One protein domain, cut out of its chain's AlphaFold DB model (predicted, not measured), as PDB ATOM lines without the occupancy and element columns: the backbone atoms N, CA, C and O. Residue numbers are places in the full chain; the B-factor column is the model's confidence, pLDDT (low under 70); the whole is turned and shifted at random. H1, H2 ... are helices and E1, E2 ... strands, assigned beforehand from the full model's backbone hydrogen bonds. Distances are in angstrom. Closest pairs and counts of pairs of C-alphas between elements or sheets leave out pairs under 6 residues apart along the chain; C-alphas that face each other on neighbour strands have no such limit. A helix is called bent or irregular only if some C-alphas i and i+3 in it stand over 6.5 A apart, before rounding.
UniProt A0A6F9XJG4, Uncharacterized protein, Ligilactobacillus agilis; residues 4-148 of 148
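What this domain is: This is residues 4 to 148 of the 148 residues of an uncharacterized protein of Ligilactobacillus agilis (UniProt A0A6F9XJG4). A small three-stranded sheet toward one end of the body is covered by helices on both faces, H2 and H4b on one and H1 and H5 on the other, making three layers. H4a, the longer arm of the bent helix H4, reaches past H2 away from the sheet, and H3 packs crosswise on its far part, residues 72 to 79. The printed part has 145 residues with five named helices and three named strands, in the order H1 E1 H2 H3 H4 E2 E3 H5; the class is mixed, helices and strands. The sheet's order is E1, E3, E2, all antiparallel. The whole is compact, with a radius of gyration of the C-alphas of 16.8 A, yet elongated in outline, spanning 53 by 30 by 29 A.

Where its parts are: The strands are E1, residues 15 to 18, E3, residues 118 to 125 and 23.4 A long, and E2, residues 106 to 113 and 23.3 A long. H2, residues 26 to 39, is 21.0 A long and irregular, with C-alphas 27 and 30 7.3 A apart. H4, residues 72 to 102, was assigned as one helix by its hydrogen bonds but is bent, with C-alphas 90 and 93 9.2 A apart; its arms are H4a, residues 72 to 90, 27.1 A, and H4b, residues 93 to 102, 14.3 A. H3 is residues 55 to 65, 15.3 A. H1, residues 4 to 10, begins at C-alpha 4 (201.617, 244.652, 289.881), and H5, residues 139 to 147, ends at C-alpha 147 (204.119, 233.260, 285.218).

How they stand to each other: E2 and E3 form a hairpin, with N 109 and O 122 3.0 A apart; between E1 and E3, N 17 and O 121 are 2.9 A apart, both within hydrogen-bond range. H4b is over E2 at a height over the sheet of 6.6 A, along the strands. On the same face, H2 runs slantwise to the strands at 8.2 A. H5, on the opposite face, is at 8.7 A. H1 is on the sheet too, and it only just touches H5, with 3 pairs of C-alphas within 8 A, the closest those of Phe 5 and Lys 145, 6.9 A. H2 touches H4a at a steep tilt of 56 degrees, closest at the C-alphas of Val 33 and Ser 81, 5.9 A. H3 touches H4a about perpendicular, at 79 degrees, closest at the C-alphas of Trp 62 and Ala 75, 5.3 A; both are not on the sheet. Every O i to N i+4 pair is within hydrogen-bond range in H1, H3, H4a, H4b and H5, and 7 of 10 in H2.

The domain as a whole: The C-alphas farthest apart are those of Asn 69 and Asp 148, 53.7 A. The printed part has no cut. The links from H2 to H3, residues 40 to 54, and from E3 to H5, residues 126 to 138, are long. Mean pLDDT of the printed part is 91.5; residues 128 to 133 are under 70.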
ATOM      1  N   GLU A   4     202.878 244.156 289.301       90.12
ATOM      2  CA  GLU A   4     201.617 244.652 289.881       90.12
ATOM      3  C   GLU A   4     200.931 243.611 290.784       90.12
ATOM      4  O   GLU A   4     200.247 243.959 291.749       90.12
ATOM      5  N   PHE A   5     201.072 242.320 290.465       92.38
ATOM      6  CA  PHE A   5     200.513 241.241 291.276       92.38
ATOM      7  C   PHE A   5     201.386 240.921 292.490       92.38
ATOM      8  O   PHE A   5     200.835 240.717 293.568       92.38
ATOM      9  N   ILE A   6     202.712 240.943 292.339       92.06
ATOM     10  CA  ILE A   6     203.651 240.792 293.462       92.06
ATOM     11  C   ILE A   6     203.437 241.923 294.473       92.06
ATOM     12  O   ILE A   6     203.177 241.650 295.639       92.06
ATOM     13  N   GLU A   7     203.376 243.175 294.013       92.50
ATOM     14  CA  GLU A   7     203.096 244.330 294.873       92.50
ATOM     15  C   GLU A   7     201.746 244.182 295.600       92.50
ATOM     16  O   GLU A   7     201.586 244.602 296.746       92.50
ATOM     17  N   LYS A   8     200.741 243.572 294.959       93.50
ATOM     18  CA  LYS A   8     199.447 243.295 295.597       93.50
ATOM     19  C   LYS A   8     199.562 242.249 296.714       93.50
ATOM     20  O   LYS A   8     198.882 242.411 297.726       93.50
ATOM     21  N   LEU A   9     200.352 241.192 296.513       93.50
ATOM     22  CA  LEU A   9     200.606 240.154 297.518       93.50
ATOM     23  C   LEU A   9     201.341 240.756 298.725       93.50
ATOM     24  O   LEU A   9     200.840 240.676 299.845       93.50
ATOM     25  N   GLU A  10     202.436 241.473 298.481       92.31
ATOM     26  CA  GLU A  10     203.253 242.111 299.523       92.31
ATOM     27  C   GLU A  10     202.463 243.157 300.322       92.31
ATOM     28  O   GLU A  10     202.498 243.174 301.551       92.31
ATOM     29  N   ASN A  11     201.654 243.989 299.652       91.94
ATOM     30  CA  ASN A  11     200.765 244.944 300.326       91.94
ATOM     31  C   ASN A  11     199.692 244.273 301.196       91.94
ATOM     32  O   ASN A  11     199.076 244.937 302.035       91.94
ATOM     33  N   ALA A  12     199.424 242.989 300.967       90.38
ATOM     34  CA  ALA A  12     198.509 242.203 301.772       90.38
ATOM     35  C   ALA A  12     199.213 241.432 302.905       90.38
ATOM     36  O   ALA A  12     198.524 240.764 303.668       90.38
ATOM     37  N   GLY A  13     200.537 241.571 303.042       90.56
ATOM     38  CA  GLY A  13     201.343 240.879 304.049       90.56
ATOM     39  C   GLY A  13     201.847 239.503 303.612       90.56
ATOM     40  O   GLY A  13     202.243 238.719 304.464       90.56
ATOM     41  N   ILE A  14     201.816 239.195 302.312       93.44
ATOM     42  CA  ILE A  14     202.332 237.934 301.768       93.44
ATOM     43  C   ILE A  14     203.749 238.170 301.253       93.44
ATOM     44  O   ILE A  14     203.949 238.955 300.323       93.44
ATOM     45  N   TYR A  15     204.717 237.449 301.807       94.94
ATOM     46  CA  TYR A  15     206.076 237.415 301.285       94.94
ATOM     47  C   TYR A  15     206.133 236.550 300.031       94.94
ATOM     48  O   TYR A  15     205.575 235.451 299.997       94.94
ATOM     49  N   VAL A  16     206.817 237.054 299.004       95.06
ATOM     50  CA  VAL A  16     206.991 236.370 297.721       95.06
ATOM     51  C   VAL A  16     208.465 236.025 297.547       95.06
ATOM     52  O   VAL A  16     209.295 236.906 297.344       95.06
ATOM     53  N   VAL A  17     208.789 234.736 297.583       95.50
ATOM     54  CA  VAL A  17     210.145 234.220 297.369       95.50
ATOM     55  C   VAL A  17     210.178 233.471 296.044       95.50
ATOM     56  O   VAL A  17     209.255 232.730 295.725       95.50
ATOM     57  N   SER A  18     211.209 233.661 295.219       93.38
ATOM     58  CA  SER A  18     211.279 232.970 293.926       93.38
ATOM     59  C   SER A  18     212.702 232.645 293.510       93.38
ATOM     60  O   SER A  18     213.635 233.395 293.779       93.38
ATOM     61  N   ASN A  19     212.880 231.565 292.752       91.50
ATOM     62  CA  ASN A  19     214.150 231.295 292.071       91.50
ATOM     63  C   ASN A  19     214.275 232.002 290.708       91.50
ATOM     64  O   ASN A  19     215.265 231.807 289.998       91.50
ATOM     65  N   VAL A  20     213.273 232.801 290.327       85.06
ATOM     66  CA  VAL A  20     213.255 233.562 289.072       85.06
ATOM     67  C   VAL A  20     214.164 234.782 289.169       85.06
ATOM     68  O   VAL A  20     214.913 235.055 288.229       85.06
ATOM     69  N   ASP A  21     214.116 235.472 290.308       78.06
ATOM     70  CA  ASP A  21     214.892 236.685 290.564       78.06
ATOM     71  C   ASP A  21     216.059 236.410 291.503       78.06
ATOM     72  O   ASP A  21     217.225 236.533 291.119       78.06
ATOM     73  N   TYR A  22     215.736 236.023 292.736       84.50
ATOM     74  CA  TYR A  22     216.696 235.724 293.781       84.50
ATOM     75  C   TYR A  22     216.004 234.938 294.895       84.50
ATOM     76  O   TYR A  22     215.011 235.396 295.457       84.50
ATOM     77  N   LEU A  23     216.535 233.751 295.194       91.62
ATOM     78  CA  LEU A  23     216.019 232.898 296.257       91.62
ATOM     79  C   LEU A  23     216.494 233.438 297.608       91.62
ATOM     80  O   LEU A  23     217.655 233.241 297.968       91.62
ATOM     81  N   ASP A  24     215.602 234.123 298.320       94.06
ATOM     82  CA  ASP A  24     215.889 234.755 299.606       94.06
ATOM     83  C   ASP A  24     214.652 234.769 300.506       94.06
ATOM     84  O   ASP A  24     213.630 235.352 300.156       94.06
ATOM     85  N   TYR A  25     214.763 234.128 301.667       96.31
ATOM     86  CA  TYR A  25     213.710 234.078 302.685       96.31
ATOM     87  C   TYR A  25     213.929 235.095 303.811       96.31
ATOM     88  O   TYR A  25     213.147 235.114 304.757       96.31
ATOM     89  N   THR A  26     214.972 235.932 303.744       94.31
ATOM     90  CA  THR A  26     215.368 236.834 304.840       94.31
ATOM     91  C   THR A  26     214.223 237.742 305.287       94.31
ATOM     92  O   THR A  26     214.029 237.926 306.486       94.31
ATOM     93  N   ASP A  27     213.430 238.263 304.347       93.50
ATOM     94  CA  ASP A  27     212.308 239.151 304.670       93.50
ATOM     95  C   ASP A  27     211.162 238.422 305.395       93.50
ATOM     96  O   ASP A  27     210.481 239.030 306.217       93.50
ATOM     97  N   ALA A  28     210.982 237.120 305.137       95.81
ATOM     98  CA  ALA A  28     209.964 236.279 305.769       95.81
ATOM     99  C   ALA A  28     210.459 235.578 307.047       95.81
ATOM    100  O   ALA A  28     209.669 234.952 307.753       95.81
ATOM    101  N   LEU A  29     211.764 235.633 307.340       96.44
ATOM    102  CA  LEU A  29     212.394 234.815 308.376       96.44
ATOM    103  C   LEU A  29     211.807 235.073 309.768       96.44
ATOM    104  O   LEU A  29     211.544 234.120 310.494       96.44
ATOM    105  N   GLU A  30     211.583 236.339 310.131       94.31
ATOM    106  CA  GLU A  30     211.002 236.707 311.431       94.31
ATOM    107  C   GLU A  30     209.623 236.057 311.620       94.31
ATOM    108  O   GLU A  30     209.406 235.359 312.610       94.31
ATOM    109  N   ASP A  31     208.748 236.168 310.621       95.31
ATOM    110  CA  ASP A  31     207.401 235.591 310.634       95.31
ATOM    111  C   ASP A  31     207.417 234.057 310.694       95.31
ATOM    112  O   ASP A  31     206.635 233.448 311.425       95.31
ATOM    113  N   ILE A  32     208.336 233.412 309.970       97.56
ATOM    114  CA  ILE A  32     208.518 231.953 310.010       97.56
ATOM    115  C   ILE A  32     208.974 231.503 311.408       97.56
ATOM    116  O   ILE A  32     208.472 230.510 311.942       97.56
ATOM    117  N   VAL A  33     209.916 232.232 312.017       96.81
ATOM    118  CA  VAL A  33     210.417 231.943 313.368       96.81
ATOM    119  C   VAL A  33     209.318 232.140 314.407       96.81
ATOM    120  O   VAL A  33     209.125 231.267 315.255       96.81
ATOM    121  N   GLU A  34     208.566 233.238 314.336       95.06
ATOM    122  CA  GLU A  34     207.436 233.486 315.233       95.06
ATOM    123  C   GLU A  34     206.365 232.398 315.105       95.06
ATOM    124  O   GLU A  34     205.935 231.840 316.117       95.06
ATOM    125  N   ALA A  35     205.999 232.028 313.874       95.56
ATOM    126  CA  ALA A  35     205.048 230.958 313.613       95.56
ATOM    127  C   ALA A  35     205.512 229.612 314.189       95.56
ATOM    128  O   ALA A  35     204.715 228.865 314.761       95.56
ATOM    129  N   PHE A  36     206.798 229.278 314.076       96.94
ATOM    130  CA  PHE A  36     207.327 228.053 314.669       96.94
ATOM    131  C   PHE A  36     207.277 228.091 316.206       96.94
ATOM    132  O   PHE A  36     206.824 227.138 316.846       96.94
ATOM    133  N   LEU A  37     207.726 229.197 316.807       95.06
ATOM    134  CA  LEU A  37     207.764 229.370 318.260       95.06
ATOM    135  C   LEU A  37     206.369 229.369 318.891       95.06
ATOM    136  O   LEU A  37     206.226 228.949 320.036       95.06
ATOM    137  N   GLU A  38     205.341 229.785 318.152       93.56
ATOM    138  CA  GLU A  38     203.958 229.738 318.620       93.56
ATOM    139  C   GLU A  38     203.477 228.305 318.899       93.56
ATOM    140  O   GLU A  38     202.724 228.080 319.845       93.56
ATOM    141  N   ILE A  39     203.910 227.330 318.093       94.31
ATOM    142  CA  ILE A  39     203.409 225.951 318.174       94.31
ATOM    143  C   ILE A  39     204.341 224.999 318.922       94.31
ATOM    144  O   ILE A  39     203.885 223.956 319.386       94.31
ATOM    145  N   VAL A  40     205.636 225.316 319.038       93.75
ATOM    146  CA  VAL A  40     206.669 224.340 319.434       93.75
ATOM    147  C   VAL A  40     206.419 223.675 320.793       93.75
ATOM    148  O   VAL A  40     206.677 222.479 320.944       93.75
ATOM    149  N   ASP A  41     205.873 224.413 321.760       90.69
ATOM    150  CA  ASP A  41     205.578 223.899 323.103       90.69
ATOM    151  C   ASP A  41     204.286 223.059 323.160       90.69
ATOM    152  O   ASP A  41     204.115 222.243 324.072       90.69
ATOM    153  N   ASP A  42     203.399 223.221 322.175       92.38
ATOM    154  CA  ASP A  42     202.111 222.527 322.075       92.38
ATOM    155  C   ASP A  42     202.179 221.260 321.201       92.38
ATOM    156  O   ASP A  42     201.246 220.445 321.193       92.38
ATOM    157  N   LEU A  43     203.284 221.057 320.476       93.06
ATOM    158  CA  LEU A  43     203.473 219.893 319.617       93.06
ATOM    159  C   LEU A  43     203.552 218.586 320.426       93.06
ATOM    160  O   LEU A  43     204.210 218.515 321.471       93.06
ATOM    161  N   PRO A  44     202.938 217.491 319.939       91.94
ATOM    162  CA  PRO A  44     203.114 216.188 320.557       91.94
ATOM    163  C   PRO A  44     204.586 215.751 320.557       91.94
ATOM    164  O   PRO A  44     205.375 216.076 319.669       91.94
ATOM    165  N   ALA A  45     204.959 214.952 321.558       86.81
ATOM    166  CA  ALA A  45     206.328 214.467 321.694       86.81
ATOM    167  C   ALA A  45     206.775 213.679 320.448       86.81
ATOM    168  O   ALA A  45     206.221 212.624 320.147       86.81
ATOM    169  N   GLY A  46     207.829 214.166 319.789       84.50
ATOM    170  CA  GLY A  46     208.394 213.560 318.582       84.50
ATOM    171  C   GLY A  46     207.826 214.085 317.262       84.50
ATOM    172  O   GLY A  46     208.314 213.657 316.226       84.50
ATOM    173  N   GLU A  47     206.857 215.005 317.296       91.31
ATOM    174  CA  GLU A  47     206.267 215.616 316.091       91.31
ATOM    175  C   GLU A  47     206.915 216.958 315.714       91.31
ATOM    176  O   GLU A  47     206.691 217.468 314.620       91.31
ATOM    177  N   SER A  48     207.731 217.538 316.603       93.00
ATOM    178  CA  SER A  48     208.507 218.745 316.294       93.00
ATOM    179  C   SER A  48     209.504 218.488 315.169       93.00
ATOM    180  O   SER A  48     210.289 217.540 315.252       93.00
ATOM    181  N   TYR A  49     209.509 219.374 314.168       95.81
ATOM    182  CA  TYR A  49     210.446 219.338 313.042       95.81
ATOM    183  C   TYR A  49     211.902 219.383 313.516       95.81
ATOM    184  O   TYR A  49     212.756 218.620 313.065       95.81
ATOM    185  N   PHE A  50     212.173 220.228 314.513       96.25
ATOM    186  CA  PHE A  50     213.484 220.337 315.135       96.25
ATOM    187  C   PHE A  50     213.551 219.586 316.458       96.25
ATOM    188  O   PHE A  50     212.576 219.446 317.203       96.25
ATOM    189  N   LYS A  51     214.760 219.156 316.803       93.56
ATOM    190  CA  LYS A  51     215.037 218.557 318.103       93.56
ATOM    191  C   LYS A  51     214.900 219.605 319.208       93.56
ATOM    192  O   LYS A  51     215.445 220.695 319.105       93.56
ATOM    193  N   THR A  52     214.268 219.238 320.321       92.88
ATOM    194  CA  THR A  52     214.269 220.076 321.526       92.88
ATOM    195  C   THR A  52     215.708 220.312 322.012       92.88
ATOM    196  O   THR A  52     216.443 219.334 322.233       92.88
ATOM    197  N   PRO A  53     216.138 221.572 322.201       95.00
ATOM    198  CA  PRO A  53     217.500 221.871 322.616       95.00
ATOM    199  C   PRO A  53     217.755 221.410 324.053       95.00
ATOM    200  O   PRO A  53     216.881 221.470 324.922       95.00
ATOM    201  N   SER A  54     218.978 220.952 324.330       96.00
ATOM    202  CA  SER A  54     219.405 220.737 325.715       96.00
ATOM    203  C   SER A  54     219.777 222.069 326.361       96.00
ATOM    204  O   SER A  54     220.106 223.040 325.679       96.00
ATOM    205  N   LYS A  55     219.802 222.104 327.696       96.38
ATOM    206  CA  LYS A  55     220.243 223.291 328.433       96.38
ATOM    207  C   LYS A  55     221.666 223.710 328.054       96.38
ATOM    208  O   LYS A  55     221.939 224.898 327.951       96.38
ATOM    209  N   GLU A  56     222.567 222.752 327.854       96.94
ATOM    210  CA  GLU A  56     223.941 223.026 327.424       96.94
ATOM    211  C   GLU A  56     223.955 223.720 326.063       96.94
ATOM    212  O   GLU A  56     224.619 224.743 325.924       96.94
ATOM    213  N   LYS A  57     223.157 223.236 325.102       97.06
ATOM    214  CA  LYS A  57     223.062 223.856 323.776       97.06
ATOM    215  C   LYS A  57     222.486 225.272 323.845       97.06
ATOM    216  O   LYS A  57     223.021 226.165 323.201       97.06
ATOM    217  N   LEU A  58     221.460 225.509 324.666       97.31
ATOM    218  CA  LEU A  58     220.926 226.862 324.876       97.31
ATOM    219  C   LEU A  58     221.963 227.802 325.504       97.31
ATOM    220  O   LEU A  58     222.047 228.972 325.143       97.31
ATOM    221  N   MET A  59     222.787 227.302 326.429       96.62
ATOM    222  CA  MET A  59     223.877 228.089 327.008       96.62
ATOM    223  C   MET A  59     224.979 228.408 325.993       96.62
ATOM    224  O   MET A  59     225.566 229.483 326.088       96.62
ATOM    225  N   GLU A  60     225.275 227.502 325.059       96.19
ATOM    226  CA  GLU A  60     226.208 227.748 323.949       96.19
ATOM    227  C   GLU A  60     225.668 228.843 323.022       96.19
ATOM    228  O   GLU A  60     226.336 229.856 322.835       96.19
ATOM    229  N   VAL A  61     224.424 228.707 322.553       95.94
ATOM    230  CA  VAL A  61     223.765 229.708 321.694       95.94
ATOM    231  C   VAL A  61     223.700 231.076 322.384       95.94
ATOM    232  O   VAL A  61     223.987 232.107 321.777       95.94
ATOM    233  N   TRP A  62     223.397 231.112 323.687       96.88
ATOM    234  CA  TRP A  62     223.406 232.356 324.460       96.88
ATOM    235  C   TRP A  62     224.791 233.011 324.539       96.88
ATOM    236  O   TRP A  62     224.887 234.233 324.580       96.88
ATOM    237  N   GLN A  63     225.873 232.233 324.594       95.38
ATOM    238  CA  GLN A  63     227.230 232.794 324.624       95.38
ATOM    239  C   GLN A  63     227.616 233.456 323.299       95.38
ATOM    240  O   GLN A  63     228.441 234.368 323.306       95.38
ATOM    241  N   GLU A  64     227.036 232.995 322.195       93.75
ATOM    242  CA  GLU A  64     227.306 233.501 320.850       93.75
ATOM    243  C   GLU A  64     226.454 234.734 320.527       93.75
ATOM    244  O   GLU A  64     226.978 235.716 320.002       93.75
ATOM    245  N   ASN A  65     225.175 234.718 320.916       90.88
ATOM    246  CA  ASN A  65     224.178 235.700 320.470       90.88
ATOM    247  C   ASN A  65     223.591 236.571 321.593       90.88
ATOM    248  O   ASN A  65     223.048 237.648 321.348       90.88
ATOM    249  N   GLY A  66     223.665 236.106 322.838       85.75
ATOM    250  CA  GLY A  66     223.010 236.732 323.979       85.75
ATOM    251  C   GLY A  66     223.735 237.959 324.523       85.75
ATOM    252  O   GLY A  66     224.946 238.142 324.381       85.75
ATOM    253  N   PHE A  67     222.986 238.787 325.250       88.31
ATOM    254  CA  PHE A  67     223.516 239.973 325.917       88.31
ATOM    255  C   PHE A  67     223.180 239.951 327.410       88.31
ATOM    256  O   PHE A  67     222.022 240.004 327.813       88.31
ATOM    257  N   GLY A  68     224.209 239.932 328.261       90.50
ATOM    258  CA  GLY A  68     224.039 240.012 329.713       90.50
ATOM    259  C   GLY A  68     223.655 238.681 330.369       90.50
ATOM    260  O   GLY A  68     224.317 237.663 330.161       90.50
ATOM    261  N   ASN A  69     222.648 238.715 331.246       94.75
ATOM    262  CA  ASN A  69     222.229 237.546 332.022       94.75
ATOM    263  C   ASN A  69     221.482 236.551 331.138       94.75
ATOM    264  O   ASN A  69     220.624 236.972 330.376       94.75
ATOM    265  N   TYR A  70     221.762 235.256 331.314       95.81
ATOM    266  CA  TYR A  70     221.094 234.179 330.583       95.81
ATOM    267  C   TYR A  70     219.569 234.296 330.645       95.81
ATOM    268  O   TYR A  70     218.993 234.282 331.737       95.81
ATOM    269  N   ASP A  71     218.958 234.351 329.466       96.50
ATOM    270  CA  ASP A  71     217.520 234.277 329.256       96.50
ATOM    271  C   ASP A  71     217.207 232.998 328.472       96.50
ATOM    272  O   ASP A  71     217.739 232.773 327.385       96.50
ATOM    273  N   ASN A  72     216.385 232.130 329.060       94.56
ATOM    274  CA  ASN A  72     216.081 230.836 328.466       94.56
ATOM    275  C   ASN A  72     215.168 230.955 327.246       94.56
ATOM    276  O   ASN A  72     215.374 230.226 326.286       94.56
ATOM    277  N   GLU A  73     214.167 231.833 327.296       93.38
ATOM    278  CA  GLU A  73     213.196 231.995 326.208       93.38
ATOM    279  C   GLU A  73     213.897 232.589 324.989       93.38
ATOM    280  O   GLU A  73     213.787 232.065 323.882       93.38
ATOM    281  N   LEU A  74     214.728 233.608 325.216       95.06
ATOM    282  CA  LEU A  74     215.492 234.231 324.144       95.06
ATOM    283  C   LEU A  74     216.582 233.297 323.585       95.06
ATOM    284  O   LEU A  74     216.767 233.233 322.374       95.06
ATOM    285  N   ALA A  75     217.257 232.505 324.428       96.38
ATOM    286  CA  ALA A  75     218.187 231.477 323.948       96.38
ATOM    287  C   ALA A  75     217.487 230.400 323.100       96.38
ATOM    288  O   ALA A  75     218.058 229.920 322.122       96.38
ATOM    289  N   THR A  76     216.262 230.013 323.471       95.00
ATOM    290  CA  THR A  76     215.440 229.079 322.692       95.00
ATOM    291  C   THR A  76     215.028 229.681 321.351       95.00
ATOM    292  O   THR A  76     215.128 228.990 320.340       95.00
ATOM    293  N   SER A  77     214.638 230.957 321.321       94.94
ATOM    294  CA  SER A  77     214.340 231.673 320.076       94.94
ATOM    295  C   SER A  77     215.548 231.699 319.137       94.94
ATOM    296  O   SER A  77     215.413 231.304 317.985       94.94
ATOM    297  N   PHE A  78     216.741 232.038 319.639       95.75
ATOM    298  CA  PHE A  78     217.968 231.997 318.833       95.75
ATOM    299  C   PHE A  78     218.269 230.594 318.301       95.75
ATOM    300  O   PHE A  78     218.570 230.437 317.126       95.75
ATOM    301  N   TYR A  79     218.130 229.561 319.140       97.00
ATOM    302  CA  TYR A  79     218.363 228.181 318.714       97.00
ATOM    303  C   TYR A  79     217.458 227.772 317.547       97.00
ATOM    304  O   TYR A  79     217.925 227.138 316.602       97.00
ATOM    305  N   TYR A  80     216.166 228.099 317.623       97.00
ATOM    306  CA  TYR A  80     215.233 227.762 316.554       97.00
ATOM    307  C   TYR A  80     215.398 228.662 315.330       97.00
ATOM    308  O   TYR A  80     215.248 228.145 314.232       97.00
ATOM    309  N   SER A  81     215.787 229.931 315.491       96.75
ATOM    310  CA  SER A  81     216.168 230.800 314.368       96.75
ATOM    311  C   SER A  81     217.283 230.165 313.537       96.75
ATOM    312  O   SER A  81     217.104 229.978 312.340       96.75
ATOM    313  N   ASP A  82     218.370 229.724 314.183       95.94
ATOM    314  CA  ASP A  82     219.483 229.049 313.500       95.94
ATOM    315  C   ASP A  82     219.006 227.776 312.774       95.94
ATOM    316  O   ASP A  82     219.351 227.524 311.623       95.94
ATOM    317  N   CYS A  83     218.173 226.962 313.437       97.38
ATOM    318  CA  CYS A  83     217.652 225.724 312.849       97.38
ATOM    319  C   CYS A  83     216.731 225.981 311.645       97.38
ATOM    320  O   CYS A  83     216.696 225.174 310.716       97.38
ATOM    321  N   ILE A  84     215.967 227.074 311.675       98.25
ATOM    322  CA  ILE A  84     215.058 227.486 310.605       98.25
ATOM    323  C   ILE A  84     215.847 228.005 309.409       98.25
ATOM    324  O   ILE A  84     215.561 227.594 308.289       98.25
ATOM    325  N   GLU A  85     216.861 228.843 309.631       96.75
ATOM    326  CA  GLU A  85     217.762 229.294 308.566       96.75
ATOM    327  C   GLU A  85     218.417 228.105 307.849       96.75
ATOM    328  O   GLU A  85     218.401 228.044 306.617       96.75
ATOM    329  N   ASP A  86     218.915 227.124 308.610       96.88
ATOM    330  CA  ASP A  86     219.479 225.889 308.056       96.88
ATOM    331  C   ASP A  86     218.433 225.111 307.231       96.88
ATOM    332  O   ASP A  86     218.714 224.686 306.109       96.88
ATOM    333  N   ALA A  87     217.204 224.958 307.741       97.38
ATOM    334  CA  ALA A  87     216.134 224.237 307.043       97.38
ATOM    335  C   ALA A  87     215.701 224.921 305.738       97.38
ATOM    336  O   ALA A  87     215.498 224.242 304.733       97.38
ATOM    337  N   LEU A  88     215.602 226.253 305.735       96.94
ATOM    338  CA  LEU A  88     215.300 227.044 304.539       96.94
ATOM    339  C   LEU A  88     216.424 226.956 303.494       96.94
ATOM    340  O   LEU A  88     216.156 227.022 302.294       96.94
ATOM    341  N   GLY A  89     217.675 226.797 303.936       94.00
ATOM    342  CA  GLY A  89     218.828 226.598 303.059       94.00
ATOM    343  C   GLY A  89     218.914 225.199 302.435       94.00
ATOM    344  O   GLY A  89     219.410 225.072 301.312       94.00
ATOM    345  N   ASP A  90     218.440 224.169 303.142       93.44
ATOM    346  CA  ASP A  90     218.484 222.771 302.699       93.44
ATOM    347  C   ASP A  90     217.268 222.387 301.834       93.44
ATOM    348  O   ASP A  90     217.431 222.005 300.673       93.44
ATOM    349  N   ASP A  91     216.056 222.478 302.394       91.56
ATOM    350  CA  ASP A  91     214.786 222.180 301.719       91.56
ATOM    351  C   ASP A  91     213.659 223.013 302.352       91.56
ATOM    352  O   ASP A  91     212.932 222.573 303.249       91.56
ATOM    353  N   ALA A  92     213.538 224.259 301.885       95.56
ATOM    354  CA  ALA A  92     212.513 225.182 302.360       95.56
ATOM    355  C   ALA A  92     211.094 224.624 302.172       95.56
ATOM    356  O   ALA A  92     210.250 224.824 303.041       95.56
ATOM    357  N   TYR A  93     210.841 223.898 301.078       94.75
ATOM    358  CA  TYR A  93     209.514 223.370 300.768       94.75
ATOM    359  C   TYR A  93     209.042 222.383 301.841       94.75
ATOM    360  O   TYR A  93     207.936 222.533 302.360       94.75
ATOM    361  N   GLU A  94     209.875 221.402 302.212       96.44
ATOM    362  CA  GLU A  94     209.509 220.399 303.224       96.44
ATOM    363  C   GLU A  94     209.190 221.052 304.579       96.44
ATOM    364  O   GLU A  94     208.185 220.723 305.218       96.44
ATOM    365  N   PHE A  95     210.023 222.004 305.006       98.06
ATOM    366  CA  PHE A  95     209.842 222.681 306.285       98.06
ATOM    367  C   PHE A  95     208.613 223.602 306.300       98.06
ATOM    368  O   PHE A  95     207.826 223.561 307.250       98.06
ATOM    369  N   LEU A  96     208.432 224.421 305.263       98.06
ATOM    370  CA  LEU A  96     207.339 225.392 305.193       98.06
ATOM    371  C   LEU A  96     205.975 224.708 305.023       98.06
ATOM    372  O   LEU A  96     205.004 225.132 305.655       98.06
ATOM    373  N   ASP A  97     205.902 223.615 304.254       97.56
ATOM    374  CA  ASP A  97     204.696 222.780 304.145       97.56
ATOM    375  C   ASP A  97     204.337 222.146 305.497       97.56
ATOM    376  O   ASP A  97     203.192 222.232 305.954       97.56
ATOM    377  N   TRP A  98     205.332 221.596 306.206       97.69
ATOM    378  CA  TRP A  98     205.127 221.082 307.559       97.69
ATOM    379  C   TRP A  98     204.606 222.176 308.500       97.69
ATOM    380  O   TRP A  98     203.605 221.956 309.188       97.69
ATOM    381  N   LEU A  99     205.227 223.359 308.507       97.44
ATOM    382  CA  LEU A  99     204.842 224.457 309.394       97.44
ATOM    383  C   LEU A  99     203.409 224.925 309.114       97.44
ATOM    384  O   LEU A  99     202.630 225.066 310.053       97.44
ATOM    385  N   SER A 100     203.034 225.071 307.842       95.50
ATOM    386  CA  SER A 100     201.671 225.407 307.395       95.50
ATOM    387  C   SER A 100     200.636 224.361 307.823       95.50
ATOM    388  O   SER A 100     199.521 224.689 308.228       95.50
ATOM    389  N   SER A 101     201.010 223.077 307.829       95.31
ATOM    390  CA  SER A 101     200.116 222.003 308.280       95.31
ATOM    391  C   SER A 101     199.859 221.999 309.798       95.31
ATOM    392  O   SER A 101     198.816 221.505 310.243       95.31
ATOM    393  N   TRP A 102     200.786 222.547 310.593       95.06
ATOM    394  CA  TRP A 102     200.719 222.551 312.059       95.06
ATOM    395  C   TRP A 102     200.289 223.893 312.657       95.06
ATOM    396  O   TRP A 102     199.555 223.902 313.650       95.06
ATOM    397  N   ASN A 103     200.713 225.018 312.081       93.06
ATOM    398  CA  ASN A 103     200.356 226.348 312.556       93.06
ATOM    399  C   ASN A 103     199.176 226.916 311.754       93.06
ATOM    400  O   ASN A 103     199.308 227.352 310.620       93.06
ATOM    401  N   ARG A 104     198.014 227.012 312.407       89.69
ATOM    402  CA  ARG A 104     196.776 227.577 311.836       89.69
ATOM    403  C   ARG A 104     196.848 229.056 311.416       89.69
ATOM    404  O   ARG A 104     195.892 229.544 310.820       89.69
ATOM    405  N   PHE A 105     197.873 229.785 311.839       91.06
ATOM    406  CA  PHE A 105     198.110 231.193 311.522       91.06
ATOM    407  C   PHE A 105     199.198 231.374 310.468       91.06
ATOM    408  O   PHE A 105     199.436 232.503 310.057       91.06
ATOM    409  N   PHE A 106     199.833 230.291 310.030       93.81
ATOM    410  CA  PHE A 106     200.845 230.300 308.993       93.81
ATOM    411  C   PHE A 106     200.278 229.644 307.738       93.81
ATOM    412  O   PHE A 106     199.701 228.563 307.800       93.81
ATOM    413  N   THR A 107     200.409 230.309 306.598       93.88
ATOM    414  CA  THR A 107     200.025 229.770 305.294       93.88
ATOM    415  C   THR A 107     201.241 229.771 304.387       93.88
ATOM    416  O   THR A 107     201.899 230.795 304.213       93.88
ATOM    417  N   TYR A 108     201.507 228.612 303.798       95.88
ATOM    418  CA  TYR A 108     202.510 228.423 302.761       95.88
ATOM    419  C   TYR A 108     201.851 227.867 301.503       95.88
ATOM    420  O   TYR A 108     201.125 226.873 301.573       95.88
ATOM    421  N   VAL A 109     202.118 228.503 300.362       95.44
ATOM    422  CA  VAL A 109     201.739 228.013 299.032       95.44
ATOM    423  C   VAL A 109     202.956 228.090 298.119       95.44
ATOM    424  O   VAL A 109     203.517 229.167 297.934       95.44
ATOM    425  N   SER A 110     203.332 226.967 297.510       94.56
ATOM    426  CA  SER A 110     204.380 226.918 296.487       94.56
ATOM    427  C   SER A 110     203.756 226.732 295.108       94.56
ATOM    428  O   SER A 110     203.051 225.756 294.851       94.56
ATOM    429  N   VAL A 111     204.005 227.679 294.207       93.88
ATOM    430  CA  VAL A 111     203.472 227.678 292.843       93.88
ATOM    431  C   VAL A 111     204.601 227.348 291.879       93.88
ATOM    432  O   VAL A 111     205.435 228.194 291.556       93.88
ATOM    433  N   CYS A 112     204.619 226.106 291.402       90.06
ATOM    434  CA  CYS A 112     205.708 225.554 290.601       90.06
ATOM    435  C   CYS A 112     205.319 225.391 289.131       90.06
ATOM    436  O   CYS A 112     204.370 224.683 288.796       90.06
ATOM    437  N   ARG A 113     206.134 225.930 288.222       85.81
ATOM    438  CA  ARG A 113     206.031 225.663 286.786       85.81
ATOM    439  C   ARG A 113     207.089 224.645 286.367       85.81
ATOM    440  O   ARG A 113     208.229 224.970 286.039       85.81
ATOM    441  N   LEU A 114     206.674 223.378 286.300       80.00
ATOM    442  CA  LEU A 114     207.554 222.235 285.992       80.00
ATOM    443  C   LEU A 114     208.266 222.325 284.632       80.00
ATOM    444  O   LEU A 114     209.258 221.633 284.409       80.00
ATOM    445  N   SER A 115     207.760 223.127 283.691       85.44
ATOM    446  CA  SER A 115     208.357 223.236 282.356       85.44
ATOM    447  C   SER A 115     209.715 223.935 282.340       85.44
ATOM    448  O   SER A 115     210.504 223.686 281.428       85.44
ATOM    449  N   ASP A 116     209.969 224.825 283.297       84.25
ATOM    450  CA  ASP A 116     211.184 225.639 283.361       84.25
ATOM    451  C   ASP A 116     211.778 225.746 284.769       84.25
ATOM    452  O   ASP A 116     212.640 226.594 284.987       84.25
ATOM    453  N   ASP A 117     211.375 224.841 285.670       87.19
ATOM    454  CA  ASP A 117     211.905 224.700 287.033       87.19
ATOM    455  C   ASP A 117     211.835 226.006 287.832       87.19
ATOM    456  O   ASP A 117     212.722 226.325 288.617       87.19
ATOM    457  N   LYS A 118     210.799 226.812 287.580       91.06
ATOM    458  CA  LYS A 118     210.563 228.059 288.302       91.06
ATOM    459  C   LYS A 118     209.508 227.864 289.368       91.06
ATOM    460  O   LYS A 118     208.507 227.188 289.123       91.06
ATOM    461  N   PHE A 119     209.690 228.535 290.492       93.19
ATOM    462  CA  PHE A 119     208.697 228.560 291.552       93.19
ATOM    463  C   PHE A 119     208.550 229.944 292.172       93.19
ATOM    464  O   PHE A 119     209.459 230.777 292.107       93.19
ATOM    465  N   TYR A 120     207.383 230.139 292.771       94.81
ATOM    466  CA  TYR A 120     207.082 231.225 293.685       94.81
ATOM    467  C   TYR A 120     206.539 230.623 294.974       94.81
ATOM    468  O   TYR A 120     205.499 229.966 294.957       94.81
ATOM    469  N   ASP A 121     207.239 230.875 296.065       95.94
ATOM    470  CA  ASP A 121     206.836 230.527 297.413       95.94
ATOM    471  C   ASP A 121     206.157 231.742 298.040       95.94
ATOM    472  O   ASP A 121     206.700 232.848 298.055       95.94
ATOM    473  N   LEU A 122     204.926 231.532 298.498       96.06
ATOM    474  CA  LEU A 122     204.053 232.545 299.071       96.06
ATOM    475  C   LEU A 122     203.878 232.230 300.551       96.06
ATOM    476  O   LEU A 122     203.362 231.167 300.901       96.06
ATOM    477  N   ILE A 123     204.335 233.142 301.404       96.12
ATOM    478  CA  ILE A 123     204.407 232.941 302.852       96.12
ATOM    479  C   ILE A 123     203.597 234.030 303.539       96.12
ATOM    480  O   ILE A 123     203.815 235.215 303.300       96.12
ATOM    481  N   GLU A 124     202.660 233.630 304.391       93.88
ATOM    482  CA  GLU A 124     201.766 234.547 305.088       93.88
ATOM    483  C   GLU A 124     201.613 234.120 306.555       93.88
ATOM    484  O   GLU A 124     201.204 232.990 306.833       93.88
ATOM    485  N   TYR A 125     201.917 235.016 307.498       92.00
ATOM    486  CA  TYR A 125     201.720 234.789 308.932       92.00
ATOM    487  C   TYR A 125     200.718 235.794 309.523       92.00
ATOM    488  O   TYR A 125     200.805 237.002 309.316       92.00
ATOM    489  N   HIS A 126     199.733 235.288 310.273       84.94
ATOM    490  CA  HIS A 126     198.563 236.044 310.746       84.94
ATOM    491  C   HIS A 126     198.340 235.952 312.259       84.94
ATOM    492  O   HIS A 126     197.316 235.413 312.704       84.94
ATOM    493  N   PRO A 127     199.213 236.544 313.088       71.69
ATOM    494  CA  PRO A 127     199.154 236.380 314.543       71.69
ATOM    495  C   PRO A 127     197.879 236.951 315.208       71.69
ATOM    496  O   PRO A 127     197.572 236.626 316.355       71.69
ATOM    497  N   PHE A 128     197.092 237.793 314.516       64.69
ATOM    498  CA  PHE A 128     196.019 238.594 315.136       64.69
ATOM    499  C   PHE A 128     194.639 238.542 314.452       64.69
ATOM    500  O   PHE A 128     193.869 239.496 314.546       64.69
ATOM    501  N   THR A 129     194.260 237.407 313.859       62.16
ATOM    502  CA  THR A 129     192.933 237.120 313.256       62.16
ATOM    503  C   THR A 129     192.575 237.853 311.951       62.16
ATOM    504  O   THR A 129     191.942 238.904 311.947       62.16
ATOM    505  N   ASN A 130     192.850 237.176 310.834       55.19
ATOM    506  CA  ASN A 130     191.908 236.816 309.765       55.19
ATOM    507  C   ASN A 130     192.525 235.588 309.071       55.19
ATOM    508  O   ASN A 130     193.581 235.700 308.476       55.19
ATOM    509  N   LEU A 131     191.917 234.407 309.228       61.12
ATOM    510  CA  LEU A 131     192.570 233.104 308.987       61.12
ATOM    511  C   LEU A 131     192.813 232.729 307.513       61.12
ATOM    512  O   LEU A 131     193.327 231.648 307.257       61.12
ATOM    513  N   SER A 132     192.428 233.568 306.554       57.25
ATOM    514  CA  SER A 132     192.944 233.461 305.190       57.25
ATOM    515  C   SER A 132     192.755 234.777 304.453       57.25
ATOM    516  O   SER A 132     191.717 235.449 304.558       57.25
ATOM    517  N   ASN A 133     193.769 235.142 303.689       67.06
ATOM    518  CA  ASN A 133     193.628 236.082 302.607       67.06
ATOM    519  C   ASN A 133     193.281 235.282 301.352       67.06
ATOM    520  O   ASN A 133     194.070 234.458 300.899       67.06
ATOM    521  N   GLY A 134     192.108 235.531 300.762       78.38
ATOM    522  CA  GLY A 134     191.639 234.773 299.593       78.38
ATOM    523  C   GLY A 134     192.497 234.936 298.330       78.38
ATOM    524  O   GLY A 134     192.129 234.443 297.269       78.38
ATOM    525  N   LEU A 135     193.619 235.662 298.416       86.12
ATOM    526  CA  LEU A 135     194.638 235.728 297.373       86.12
ATOM    527  C   LEU A 135     195.382 234.405 297.180       86.12
ATOM    528  O   LEU A 135     195.891 234.196 296.086       86.12
ATOM    529  N   LEU A 136     195.434 233.544 298.201       89.31
ATOM    530  CA  LEU A 136     196.151 232.267 298.151       89.31
ATOM    531  C   LEU A 136     195.250 231.057 297.834       89.31
ATOM    532  O   LEU A 136     195.745 229.945 297.708       89.31
ATOM    533  N   ASP A 137     193.937 231.264 297.682       87.31
ATOM    534  CA  ASP A 137     192.949 230.176 297.578       87.31
ATOM    535  C   ASP A 137     192.914 229.479 296.199       87.31
ATOM    536  O   ASP A 137     192.426 228.351 296.096       87.31
ATOM    537  N   ASP A 138     193.351 230.155 295.128       88.88
ATOM    538  CA  ASP A 138     193.231 229.685 293.738       88.88
ATOM    539  C   ASP A 138     194.616 229.518 293.093       88.88
ATOM    540  O   ASP A 138     195.171 230.451 292.508       88.88
ATOM    541  N   GLU A 139     195.175 228.309 293.206       87.44
ATOM    542  CA  GLU A 139     196.476 227.941 292.627       87.44
ATOM    543  C   GLU A 139     196.532 228.145 291.100       87.44
ATOM    544  O   GLU A 139     197.562 228.583 290.584       87.44
ATOM    545  N   ASP A 140     195.429 227.908 290.374       88.38
ATOM    546  CA  ASP A 140     195.369 228.102 288.918       88.38
ATOM    547  C   ASP A 140     195.453 229.602 288.563       88.38
ATOM    548  O   ASP A 140     196.120 229.997 287.597       88.38
ATOM    549  N   GLU A 141     194.773 230.467 289.331       90.12
ATOM    550  CA  GLU A 141     194.891 231.920 289.168       90.12
ATOM    551  C   GLU A 141     196.294 232.411 289.545       90.12
ATOM    552  O   GLU A 141     196.854 233.231 288.810       90.12
ATOM    553  N   LEU A 142     196.881 231.897 290.630       92.56
ATOM    554  CA  LEU A 142     198.244 232.223 291.047       92.56
ATOM    555  C   LEU A 142     199.266 231.869 289.966       92.56
ATOM    556  O   LEU A 142     200.029 232.745 289.553       92.56
ATOM    557  N   GLU A 143     199.247 230.634 289.451       90.69
ATOM    558  CA  GLU A 143     200.174 230.194 288.400       90.69
ATOM    559  C   GLU A 143     200.080 231.124 287.188       90.69
ATOM    560  O   GLU A 143     201.086 231.639 286.690       90.69
ATOM    561  N   LYS A 144     198.853 231.412 286.748       90.12
ATOM    562  CA  LYS A 144     198.615 232.312 285.626       90.12
ATOM    563  C   LYS A 144     199.144 233.720 285.894       90.12
ATOM    564  O   LYS A 144     199.743 234.323 285.015       90.12
ATOM    565  N   LYS A 145     198.897 234.288 287.076       91.50
ATOM    566  CA  LYS A 145     199.289 235.670 287.403       91.50
ATOM    567  C   LYS A 145     200.791 235.836 287.587       91.50
ATOM    568  O   LYS A 145     201.314 236.896 287.252       91.50
ATOM    569  N   LEU A 146     201.461 234.830 288.136       91.06
ATOM    570  CA  LEU A 146     202.887 234.881 288.439       91.06
ATOM    571  C   LEU A 146     203.735 234.648 287.185       91.06
ATOM    572  O   LEU A 146     204.743 235.334 286.969       91.06
ATOM    573  N   PHE A 147     203.297 233.732 286.320       89.00
ATOM    574  CA  PHE A 147     204.119 233.260 285.218       89.00
ATOM    575  C   PHE A 147     203.684 233.688 283.801       89.00
ATOM    576  O   PHE A 147     204.482 233.487 282.875       89.00
ATOM    577  N   ASP A 148     202.491 234.266 283.604       82.88
ATOM    578  CA  ASP A 148     202.049 234.841 282.313       82.88
ATOM    579  C   ASP A 148     202.106 236.379 282.306       82.88
ATOM    580  O   ASP A 148     202.472 236.939 281.243       82.88
TER     581      ASP A 148